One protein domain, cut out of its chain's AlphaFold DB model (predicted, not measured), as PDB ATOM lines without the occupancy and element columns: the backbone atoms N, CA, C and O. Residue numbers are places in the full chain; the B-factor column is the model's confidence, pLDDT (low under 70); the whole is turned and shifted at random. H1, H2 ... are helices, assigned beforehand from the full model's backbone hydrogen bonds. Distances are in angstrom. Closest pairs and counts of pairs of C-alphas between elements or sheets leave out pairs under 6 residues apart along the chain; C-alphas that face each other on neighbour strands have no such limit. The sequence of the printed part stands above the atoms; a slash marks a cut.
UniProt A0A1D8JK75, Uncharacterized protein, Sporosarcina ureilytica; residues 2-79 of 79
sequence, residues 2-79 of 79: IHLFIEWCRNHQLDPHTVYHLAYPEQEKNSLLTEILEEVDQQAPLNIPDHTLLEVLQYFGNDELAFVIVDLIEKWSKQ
ATOM      1  N   ILE A   2      44.695  12.457  -8.538       94.75
ATOM      2  CA  ILE A   2      44.049  13.111  -7.374       94.75
ATOM      3  C   ILE A   2      44.960  13.155  -6.136       94.75
ATOM      4  O   ILE A   2      45.119  14.210  -5.541       94.75
ATOM      5  N   HIS A   3      45.636  12.053  -5.806       95.44
ATOM      6  CA  HIS A   3      46.600  12.022  -4.700       95.44
ATOM      7  C   HIS A   3      47.739  13.050  -4.853       95.44
ATOM      8  O   HIS A   3      48.108  13.709  -3.892       95.44
ATOM      9  N   LEU A   4      48.287  13.224  -6.066       96.31
ATOM     10  CA  LEU A   4      49.342  14.218  -6.324       96.31
ATOM     11  C   LEU A   4      48.796  15.642  -6.201       96.31
ATOM     12  O   LEU A   4      49.486  16.512  -5.687       96.31
ATOM     13  N   PHE A   5      47.564  15.868  -6.657       97.75
ATOM     14  CA  PHE A   5      46.875  17.143  -6.490       97.75
ATOM     15  C   PHE A   5      46.663  17.484  -5.008       97.75
ATOM     16  O   PHE A   5      46.985  18.591  -4.592       97.75
ATOM     17  N   ILE A   6      46.200  16.528  -4.197       97.38
ATOM     18  CA  ILE A   6      46.008  16.729  -2.754       97.38
ATOM     19  C   ILE A   6      47.342  16.998  -2.049       97.38
ATOM     20  O   ILE A   6      47.438  17.944  -1.273       97.38
ATOM     21  N   GLU A   7      48.382  16.209  -2.332       97.25
ATOM     22  CA  GLU A   7      49.715  16.421  -1.748       97.25
ATOM     23  C   GLU A   7      50.300  17.783  -2.140       97.25
ATOM     24  O   GLU A   7      50.865  18.483  -1.301       97.25
ATOM     25  N   TRP A   8      50.094  18.219  -3.385       97.75
ATOM     26  CA  TRP A   8      50.469  19.566  -3.807       97.75
ATOM     27  C   TRP A   8      49.692  20.630  -3.021       97.75
ATOM     28  O   TRP A   8      50.300  21.511  -2.418       97.75
ATOM     29  N   CYS A   9      48.365  20.516  -2.908       97.31
ATOM     30  CA  CYS A   9      47.571  21.425  -2.076       97.31
ATOM     31  C   CYS A   9      48.094  21.473  -0.631       97.31
ATOM     32  O   CYS A   9      48.237  22.558  -0.068       97.31
ATOM     33  N   ARG A  10      48.482  20.327  -0.060       95.56
ATOM     34  CA  ARG A  10      49.095  20.234   1.272       95.56
ATOM     35  C   ARG A  10      50.437  20.966   1.353       95.56
ATOM     36  O   ARG A  10      50.672  21.666   2.338       95.56
ATOM     37  N   ASN A  11      51.302  20.860   0.339       95.19
ATOM     38  CA  ASN A  11      52.574  21.601   0.278       95.19
ATOM     39  C   ASN A  11      52.361  23.121   0.336       95.19
ATOM     40  O   ASN A  11      53.155  23.831   0.954       95.19
ATOM     41  N   HIS A  12      51.253  23.595  -0.237       94.88
ATOM     42  CA  HIS A  12      50.886  25.011  -0.310       94.88
ATOM     43  C   HIS A  12      49.841  25.453   0.730       94.88
ATOM     44  O   HIS A  12      49.371  26.586   0.671       94.88
ATOM     45  N   GLN A  13      49.489  24.590   1.693       94.75
ATOM     46  CA  GLN A  13      48.480  24.860   2.733       94.75
ATOM     47  C   GLN A  13      47.113  25.293   2.166       94.75
ATOM     48  O   GLN A  13      46.429  26.153   2.721       94.75
ATOM     49  N   LEU A  14      46.717  24.687   1.048       96.19
ATOM     50  CA  LEU A  14      45.432  24.892   0.392       96.19
ATOM     51  C   LEU A  14      44.463  23.754   0.710       96.19
ATOM     52  O   LEU A  14      44.865  22.599   0.812       96.19
ATOM     53  N   ASP A  15      43.173  24.080   0.785       95.69
ATOM     54  CA  ASP A  15      42.107  23.080   0.809       95.69
ATOM     55  C   ASP A  15      41.856  22.537  -0.615       95.69
ATOM     56  O   ASP A  15      41.423  23.305  -1.489       95.69
ATOM     57  N   PRO A  16      42.080  21.231  -0.872       96.44
ATOM     58  CA  PRO A  16      41.864  20.633  -2.187       96.44
ATOM     59  C   PRO A  16      40.423  20.774  -2.680       96.44
ATOM     60  O   PRO A  16      40.212  20.915  -3.884       96.44
ATOM     61  N   HIS A  17      39.426  20.771  -1.786       95.88
ATOM     62  CA  HIS A  17      38.028  20.944  -2.185       95.88
ATOM     63  C   HIS A  17      37.771  22.337  -2.743       95.88
ATOM     64  O   HIS A  17      37.137  22.470  -3.790       95.88
ATOM     65  N   THR A  18      38.297  23.360  -2.072       96.06
ATOM     66  CA  THR A  18      38.201  24.745  -2.532       96.06
ATOM     67  C   THR A  18      38.870  24.909  -3.898       96.06
ATOM     68  O   THR A  18      38.249  25.438  -4.817       96.06
ATOM     69  N   VAL A  19      40.097  24.403  -4.077       96.94
ATOM     70  CA  VAL A  19      40.823  24.511  -5.359       96.94
ATOM     71  C   VAL A  19      40.110  23.745  -6.476       96.94
ATOM     72  O   VAL A  19      39.952  24.266  -7.577       96.94
ATOM     73  N   TYR A  20      39.626  22.536  -6.192       96.81
ATOM     74  CA  TYR A  20      38.883  21.737  -7.166       96.81
ATOM     75  C   TYR A  20      37.574  22.420  -7.587       96.81
ATOM     76  O   TYR A  20      37.228  22.429  -8.767       96.81
ATOM     77  N   HIS A  21      36.865  23.040  -6.641       95.88
ATOM     78  CA  HIS A  21      35.629  23.769  -6.919       95.88
ATOM     79  C   HIS A  21      35.855  25.013  -7.792       95.88
ATOM     80  O   HIS A  21      34.996  25.333  -8.608       95.88
ATOM     81  N   LEU A  22      37.011  25.682  -7.686       96.06
ATOM     82  CA  LEU A  22      37.348  26.799  -8.580       96.06
ATOM     83  C   LEU A  22      37.422  26.364 -10.051       96.06
ATOM     84  O   LEU A  22      37.034  27.134 -10.924       96.06
ATOM     85  N   ALA A  23      37.905  25.147 -10.317       96.31
ATOM     86  CA  ALA A  23      37.995  24.601 -11.670       96.31
ATOM     87  C   ALA A  23      36.648  24.065 -12.176       96.31
ATOM     88  O   ALA A  23      36.346  24.148 -13.365       96.31
ATOM     89  N   TYR A  24      35.826  23.519 -11.276       95.75
ATOM     90  CA  TYR A  24      34.580  22.839 -11.627       95.75
ATOM     91  C   TYR A  24      33.415  23.268 -10.715       95.75
ATOM     92  O   TYR A  24      32.911  22.457  -9.935       95.75
ATOM     93  N   PRO A  25      32.948  24.527 -10.803       94.31
ATOM     94  CA  PRO A  25      31.961  25.073  -9.865       94.31
ATOM     95  C   PRO A  25      30.591  24.389  -9.948       94.31
ATOM     96  O   PRO A  25      29.896  24.267  -8.942       94.31
ATOM     97  N   GLU A  26      30.220  23.905 -11.134       94.25
ATOM     98  CA  GLU A  26      28.943  23.229 -11.393       94.25
ATOM     99  C   GLU A  26      28.982  21.722 -11.071       94.25
ATOM    100  O   GLU A  26      27.956  21.046 -11.154       94.25
ATOM    101  N   GLN A  27      30.153  21.158 -10.743       90.81
ATOM    102  CA  GLN A  27      30.244  19.747 -10.372       90.81
ATOM    103  C   GLN A  27      29.779  19.534  -8.931       90.81
ATOM    104  O   GLN A  27      30.175  20.247  -8.009       90.81
ATOM    105  N   GLU A  28      28.974  18.489  -8.730       87.81
ATOM    106  CA  GLU A  28      28.667  18.000  -7.390       87.81
ATOM    107  C   GLU A  28      29.949  17.591  -6.652       87.81
ATOM    108  O   GLU A  28      30.990  17.307  -7.253       87.81
ATOM    109  N   LYS A  29      29.874  17.549  -5.316       82.38
ATOM    110  CA  LYS A  29      31.026  17.239  -4.468       82.38
ATOM    111  C   LYS A  29      31.679  15.924  -4.910       82.38
ATOM    112  O   LYS A  29      31.059  14.865  -4.872       82.38
ATOM    113  N   ASN A  30      32.961  15.991  -5.262       88.69
ATOM    114  CA  ASN A  30      33.724  14.822  -5.677       88.69
ATOM    115  C   ASN A  30      33.983  13.899  -4.465       88.69
ATOM    116  O   ASN A  30      34.830  14.181  -3.611       88.69
ATOM    117  N   SER A  31      33.223  12.803  -4.367       90.31
ATOM    118  CA  SER A  31      33.347  11.829  -3.272       90.31
ATOM    119  C   SER A  31      34.723  11.167  -3.244       90.31
ATOM    120  O   SER A  31      35.293  11.018  -2.168       90.31
ATOM    121  N   LEU A  32      35.299  10.872  -4.415       92.12
ATOM    122  CA  LEU A  32      36.628  10.267  -4.528       92.12
ATOM    123  C   LEU A  32      37.732  11.215  -4.031       92.12
ATOM    124  O   LEU A  32      38.681  10.777  -3.392       92.12
ATOM    125  N   LEU A  33      37.597  12.523  -4.278       94.00
ATOM    126  CA  LEU A  33      38.505  13.530  -3.717       94.00
ATOM    127  C   LEU A  33      38.473  13.522  -2.181       94.00
ATOM    128  O   LEU A  33      39.516  13.656  -1.555       94.00
ATOM    129  N   THR A  34      37.284  13.345  -1.596       93.88
ATOM    130  CA  THR A  34      37.108  13.303  -0.135       93.88
ATOM    131  C   THR A  34      37.762  12.055   0.458       93.88
ATOM    132  O   THR A  34      38.509  12.157   1.421       93.88
ATOM    133  N   GLU A  35      37.524  10.891  -0.151       94.06
ATOM    134  CA  GLU A  35      38.089   9.612   0.295       94.06
ATOM    135  C   GLU A  35      39.625   9.632   0.274       94.06
ATOM    136  O   GLU A  35      40.267   9.326   1.274       94.06
ATOM    137  N   ILE A  36      40.226  10.089  -0.829       94.19
ATOM    138  CA  ILE A  36      41.690  10.150  -0.948       94.19
ATOM    139  C   ILE A  36      42.283  11.197   0.007       94.19
ATOM    140  O   ILE A  36      43.392  11.009   0.501       94.19
ATOM    141  N   LEU A  37      41.573  12.295   0.292       93.56
ATOM    142  CA  LEU A  37      42.039  13.302   1.252       93.56
ATOM    143  C   LEU A  37      42.188  12.708   2.656       93.56
ATOM    144  O   LEU A  37      43.222  12.906   3.292       93.56
ATOM    145  N   GLU A  38      41.203  11.927   3.101       93.62
ATOM    146  CA  GLU A  38      41.258  11.244   4.398       93.62
ATOM    147  C   GLU A  38      42.440  10.265   4.484       93.62
ATOM    148  O   GLU A  38      43.081  10.159   5.533       93.62
ATOM    149  N   GLU A  39      42.765   9.576   3.385       92.88
ATOM    150  CA  GLU A  39      43.935   8.694   3.308       92.88
ATOM    151  C   GLU A  39      45.261   9.471   3.356       92.88
ATOM    152  O   GLU A  39      46.178   9.077   4.080       92.88
ATOM    153  N   VAL A  40      45.373  10.576   2.610       91.94
ATOM    154  CA  VAL A  40      46.586  11.413   2.531       91.94
ATOM    155  C   VAL A  40      46.901  12.088   3.868       91.94
ATOM    156  O   VAL A  40      48.066  12.152   4.272       91.94
ATOM    157  N   ASP A  41      45.881  12.548   4.594       90.88
ATOM    158  CA  ASP A  41      46.054  13.209   5.894       90.88
ATOM    159  C   ASP A  41      46.681  12.286   6.952       90.88
ATOM    160  O   ASP A  41      47.347  12.752   7.881       90.88
ATOM    161  N   GLN A  42      46.532  10.968   6.793       92.69
ATOM    162  CA  GLN A  42      47.148   9.961   7.663       92.69
ATOM    163  C   GLN A  42      48.601   9.634   7.281       92.69
ATOM    164  O   GLN A  42      49.285   8.911   8.012       92.69
ATOM    165  N   GLN A  43      49.091  10.153   6.154       92.69
ATOM    166  CA  GLN A  43      50.415   9.864   5.610       92.69
ATOM    167  C   GLN A  43      51.390  11.035   5.793       92.69
ATOM    168  O   GLN A  43      51.022  12.197   6.018       92.69
ATOM    169  N   ALA A  44      52.684  10.722   5.702       92.19
ATOM    170  CA  ALA A  44      53.729  11.737   5.686       92.19
ATOM    171  C   ALA A  44      53.647  12.561   4.387       92.19
ATOM    172  O   ALA A  44      53.453  11.968   3.327       92.19
ATOM    173  N   PRO A  45      53.820  13.894   4.454       91.06
ATOM    174  CA  PRO A  45      53.688  14.751   3.284       91.06
ATOM    175  C   PRO A  45      54.729  14.411   2.228       91.06
ATOM    176  O   PRO A  45      55.913  14.225   2.534       91.06
ATOM    177  N   LEU A  46      54.285  14.396   0.977       93.44
ATOM    178  CA  LEU A  46      55.149  14.270  -0.184       93.44
ATOM    179  C   LEU A  46      55.363  15.648  -0.799       93.44
ATOM    180  O   LEU A  46      54.423  16.419  -0.945       93.44
ATOM    181  N   ASN A  47      56.603  15.956  -1.177       95.12
ATOM    182  CA  ASN A  47      56.900  17.188  -1.898       95.12
ATOM    183  C   ASN A  47      56.608  16.995  -3.390       95.12
ATOM    184  O   ASN A  47      57.289  16.208  -4.054       95.12
ATOM    185  N   ILE A  48      55.621  17.719  -3.905       97.12
ATOM    186  CA  ILE A  48      55.172  17.693  -5.292       97.12
ATOM    187  C   ILE A  48      55.582  19.009  -5.959       97.12
ATOM    188  O   ILE A  48      55.027  20.056  -5.638       97.12
ATOM    189  N   PRO A  49      56.535  18.993  -6.906       97.00
ATOM    190  CA  PRO A  49      56.869  20.183  -7.677       97.00
ATOM    191  C   PRO A  49      55.714  20.629  -8.584       97.00
ATOM    192  O   PRO A  49      55.060  19.794  -9.212       97.00
ATOM    193  N   ASP A  50      55.550  21.943  -8.755       97.56
ATOM    194  CA  ASP A  50      54.523  22.551  -9.617       97.56
ATOM    195  C   ASP A  50      54.482  21.947 -11.026       97.56
ATOM    196  O   ASP A  50      53.431  21.523 -11.504       97.56
ATOM    197  N   HIS A  51      55.644  21.851 -11.683       96.88
ATOM    198  CA  HIS A  51      55.743  21.304 -13.039       96.88
ATOM    199  C   HIS A  51      55.267  19.847 -13.104       96.88
ATOM    200  O   HIS A  51      54.571  19.473 -14.043       96.88
ATOM    201  N   THR A  52      55.580  19.038 -12.083       97.44
ATOM    202  CA  THR A  52      55.161  17.635 -12.012       97.44
ATOM    203  C   THR A  52      53.644  17.530 -11.901       97.44
ATOM    204  O   THR A  52      53.036  16.717 -12.597       97.44
ATOM    205  N   LEU A  53      53.012  18.353 -11.053       98.19
ATOM    206  CA  LEU A  53      51.553  18.369 -10.964       98.19
ATOM    207  C   LEU A  53      50.932  18.787 -12.303       98.19
ATOM    208  O   LEU A  53      50.028  18.108 -12.788       98.19
ATOM    209  N   LEU A  54      51.420  19.874 -12.905       98.25
ATOM    210  CA  LEU A  54      50.874  20.415 -14.152       98.25
ATOM    211  C   LEU A  54      50.968  19.419 -15.315       98.25
ATOM    212  O   LEU A  54      49.985  19.236 -16.033       98.25
ATOM    213  N   GLU A  55      52.106  18.736 -15.473       97.69
ATOM    214  CA  GLU A  55      52.283  17.685 -16.484       97.69
ATOM    215  C   GLU A  55      51.293  16.534 -16.282       97.69
ATOM    216  O   GLU A  55      50.663  16.071 -17.234       97.69
ATOM    217  N   VAL A  56      51.110  16.091 -15.034       97.88
ATOM    218  CA  VAL A  56      50.161  15.022 -14.707       97.88
ATOM    219  C   VAL A  56      48.725  15.464 -14.991       97.88
ATOM    220  O   VAL A  56      47.970  14.697 -15.583       97.88
ATOM    221  N   LEU A  57      48.325  16.679 -14.605       97.94
ATOM    222  CA  LEU A  57      46.971  17.175 -14.866       97.94
ATOM    223  C   LEU A  57      46.668  17.231 -16.368       97.94
ATOM    224  O   LEU A  57      45.631  16.713 -16.783       97.94
ATOM    225  N   GLN A  58      47.594  17.755 -17.175       95.69
ATOM    226  CA  GLN A  58      47.467  17.793 -18.638       95.69
ATOM    227  C   GLN A  58      47.412  16.386 -19.244       95.69
ATOM    228  O   GLN A  58      46.575  16.111 -20.101       95.69
ATOM    229  N   TYR A  59      48.247  15.456 -18.766       97.62
ATOM    230  CA  TYR A  59      48.241  14.069 -19.244       97.62
ATOM    231  C   TYR A  59      46.882  13.377 -19.042       97.62
ATOM    232  O   TYR A  59      46.466  12.566 -19.870       97.62
ATOM    233  N   PHE A  60      46.168  13.709 -17.963       96.62
ATOM    234  CA  PHE A  60      44.821  13.202 -17.684       96.62
ATOM    235  C   PHE A  60      43.692  14.102 -18.225       96.62
ATOM    236  O   PHE A  60      42.529  13.824 -17.935       96.62
ATOM    237  N   GLY A  61      44.000  15.172 -18.968       96.50
ATOM    238  CA  GLY A  61      43.008  16.102 -19.531       96.50
ATOM    239  C   GLY A  61      42.257  16.941 -18.491       96.50
ATOM    240  O   GLY A  61      41.102  17.301 -18.703       96.50
ATOM    241  N   ASN A  62      42.870  17.215 -17.335       96.69
ATOM    242  CA  ASN A  62      42.309  18.075 -16.286       96.69
ATOM    243  C   ASN A  62      42.735  19.535 -16.510       96.69
ATOM    244  O   ASN A  62      43.340  20.155 -15.635       96.69
ATOM    245  N   ASP A  63      42.446  20.057 -17.702       97.12
ATOM    246  CA  ASP A  63      42.984  21.334 -18.184       97.12
ATOM    247  C   ASP A  63      42.469  22.534 -17.375       97.12
ATOM    248  O   ASP A  63      43.251  23.413 -17.022       97.12
ATOM    249  N   GLU A  64      41.187  22.537 -16.995       97.75
ATOM    250  CA  GLU A  64      40.603  23.592 -16.151       97.75
ATOM    251  C   GLU A  64      41.269  23.641 -14.771       97.75
ATOM    252  O   GLU A  64      41.617  24.708 -14.261       97.75
ATOM    253  N   LEU A  65      41.527  22.470 -14.177       97.81
ATOM    254  CA  LEU A  65      42.251  22.394 -12.912       97.81
ATOM    255  C   LEU A  65      43.702  22.849 -13.084       97.81
ATOM    256  O   LEU A  65      44.193  23.616 -12.261       97.81
ATOM    257  N   ALA A  66      44.375  22.443 -14.164       98.19
ATOM    258  CA  ALA A  66      45.724  22.912 -14.467       98.19
ATOM    259  C   ALA A  66      45.778  24.444 -14.616       98.19
ATOM    260  O   ALA A  66      46.708  25.067 -14.106       98.19
ATOM    261  N   PHE A  67      44.769  25.061 -15.239       97.81
ATOM    262  CA  PHE A  67      44.671  26.515 -15.372       97.81
ATOM    263  C   PHE A  67      44.547  27.218 -14.011       97.81
ATOM    264  O   PHE A  67      45.278  28.173 -13.746       97.81
ATOM    265  N   VAL A  68      43.690  26.711 -13.115       98.00
ATOM    266  CA  VAL A  68      43.567  27.231 -11.739       98.00
ATOM    267  C   VAL A  68      44.895  27.137 -10.986       98.00
ATOM    268  O   VAL A  68      45.287  28.088 -10.310       98.00
ATOM    269  N   ILE A  69      45.614  26.018 -11.114       97.62
ATOM    270  CA  ILE A  69      46.924  25.830 -10.474       97.62
ATOM    271  C   ILE A  69      47.943  26.858 -10.984       97.62
ATOM    272  O   ILE A  69      48.639  27.470 -10.175       97.62
ATOM    273  N   VAL A  70      48.002  27.100 -12.299       97.81
ATOM    274  CA  VAL A  70      48.887  28.126 -12.880       97.81
ATOM    275  C   VAL A  70      48.570  29.515 -12.320       97.81
ATOM    276  O   VAL A  70      49.488  30.218 -11.899       97.81
ATOM    277  N   ASP A  71      47.293  29.901 -12.254       97.12
ATOM    278  CA  ASP A  71      46.880  31.200 -11.705       97.12
ATOM    279  C   ASP A  71      47.278  31.361 -10.225       97.12
ATOM    280  O   ASP A  71      47.767  32.418  -9.819       97.12
ATOM    281  N   LEU A  72      47.145  30.303  -9.415       96.69
ATOM    282  CA  LEU A  72      47.596  30.300  -8.018       96.69
ATOM    283  C   LEU A  72      49.117  30.500  -7.902       96.69
ATOM    284  O   LEU A  72      49.562  31.364  -7.142       96.69
ATOM    285  N   ILE A  73      49.905  29.763  -8.691       96.12
ATOM    286  CA  ILE A  73      51.375  29.869  -8.707       96.12
ATOM    287  C   ILE A  73      51.819  31.274  -9.130       96.12
ATOM    288  O   ILE A  73      52.701  31.880  -8.506       96.12
ATOM    289  N   GLU A  74      51.198  31.831 -10.172       95.31
ATOM    290  CA  GLU A  74      51.492  33.188 -10.629       95.31
ATOM    291  C   GLU A  74      51.182  34.240  -9.562       95.31
ATOM    292  O   GLU A  74      51.946  35.198  -9.403       95.31
ATOM    293  N   LYS A  75      50.072  34.080  -8.833       92.81
ATOM    294  CA  LYS A  75      49.682  34.994  -7.752       92.81
ATOM    295  C   LYS A  75      50.698  35.002  -6.618       92.81
ATOM    296  O   LYS A  75      50.978  36.076  -6.091       92.81
ATOM    297  N   TRP A  76      51.273  33.854  -6.268       90.25
ATOM    298  CA  TRP A  76      52.333  33.777  -5.256       90.25
ATOM    299  C   TRP A  76      53.665  34.331  -5.749       90.25
ATOM    300  O   TRP A  76      54.383  34.955  -4.981       90.25
ATOM    301  N   SER A  77      53.973  34.169  -7.037       82.81
ATOM    302  CA  SER A  77      55.219  34.678  -7.633       82.81
ATOM    303  C   SER A  77      55.267  36.210  -7.744       82.81
ATOM    304  O   SER A  77      56.329  36.778  -7.990       82.81
ATOM    305  N   LYS A  78      54.116  36.882  -7.617       73.50
ATOM    306  CA  LYS A  78      53.969  38.345  -7.712       73.50
ATOM    307  C   LYS A  78      53.857  39.038  -6.341       73.50
ATOM    308  O   LYS A  78      53.647  40.252  -6.317       73.50
ATOM    309  N   GLN A  79      53.970  38.297  -5.234       54.66
ATOM    310  CA  GLN A  79      54.001  38.816  -3.855       54.66
ATOM    311  C   GLN A  79      55.436  38.885  -3.329       54.66
ATOM    312  O   GLN A  79      55.714  39.843  -2.574       54.66
TER     313      GLN A  79
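This is residues 2 to 79 of the 79 residues of an uncharacterized protein of Sporosarcina ureilytica (UniProt A0A1D8JK75). H1 lies in the middle between H3 and H4; H4 and H5 make a hairpin, H2 packs on residues 64 to 68 of H5, and residues 74 to 79 stick out. The 78 printed residues, all helix in class, have five named helices, H1 to H5. The whole is compact: radius of gyration of the C-alphas 12.1 A, spans 32 by 31 by 24 A.

Find C-alpha 2 at (44.049, 13.111, -7.374), where H1, residues 2 to 11, begins. H2 is residues 16 to 23, H3 31 to 41, H4 50 to 59. H5, residues 63 to 77, runs 21.0 A to C-alpha 77 at (55.219, 34.678, -7.633).

H1, the hub, touches H3; their closest C-alphas, His 3 and Ile 36, are 6.5 A apart. H5 touches H4 with residues 63 to 69 alone, C-alphas 54 and 66 closest at 5.7 A. Every O i to N i+4 pair is within hydrogen-bond range in H1, H3, H4 and H5; 3 of 4 are in H2.

The printed part has no cut and no long link; residue 79 alone has pLDDT under 70.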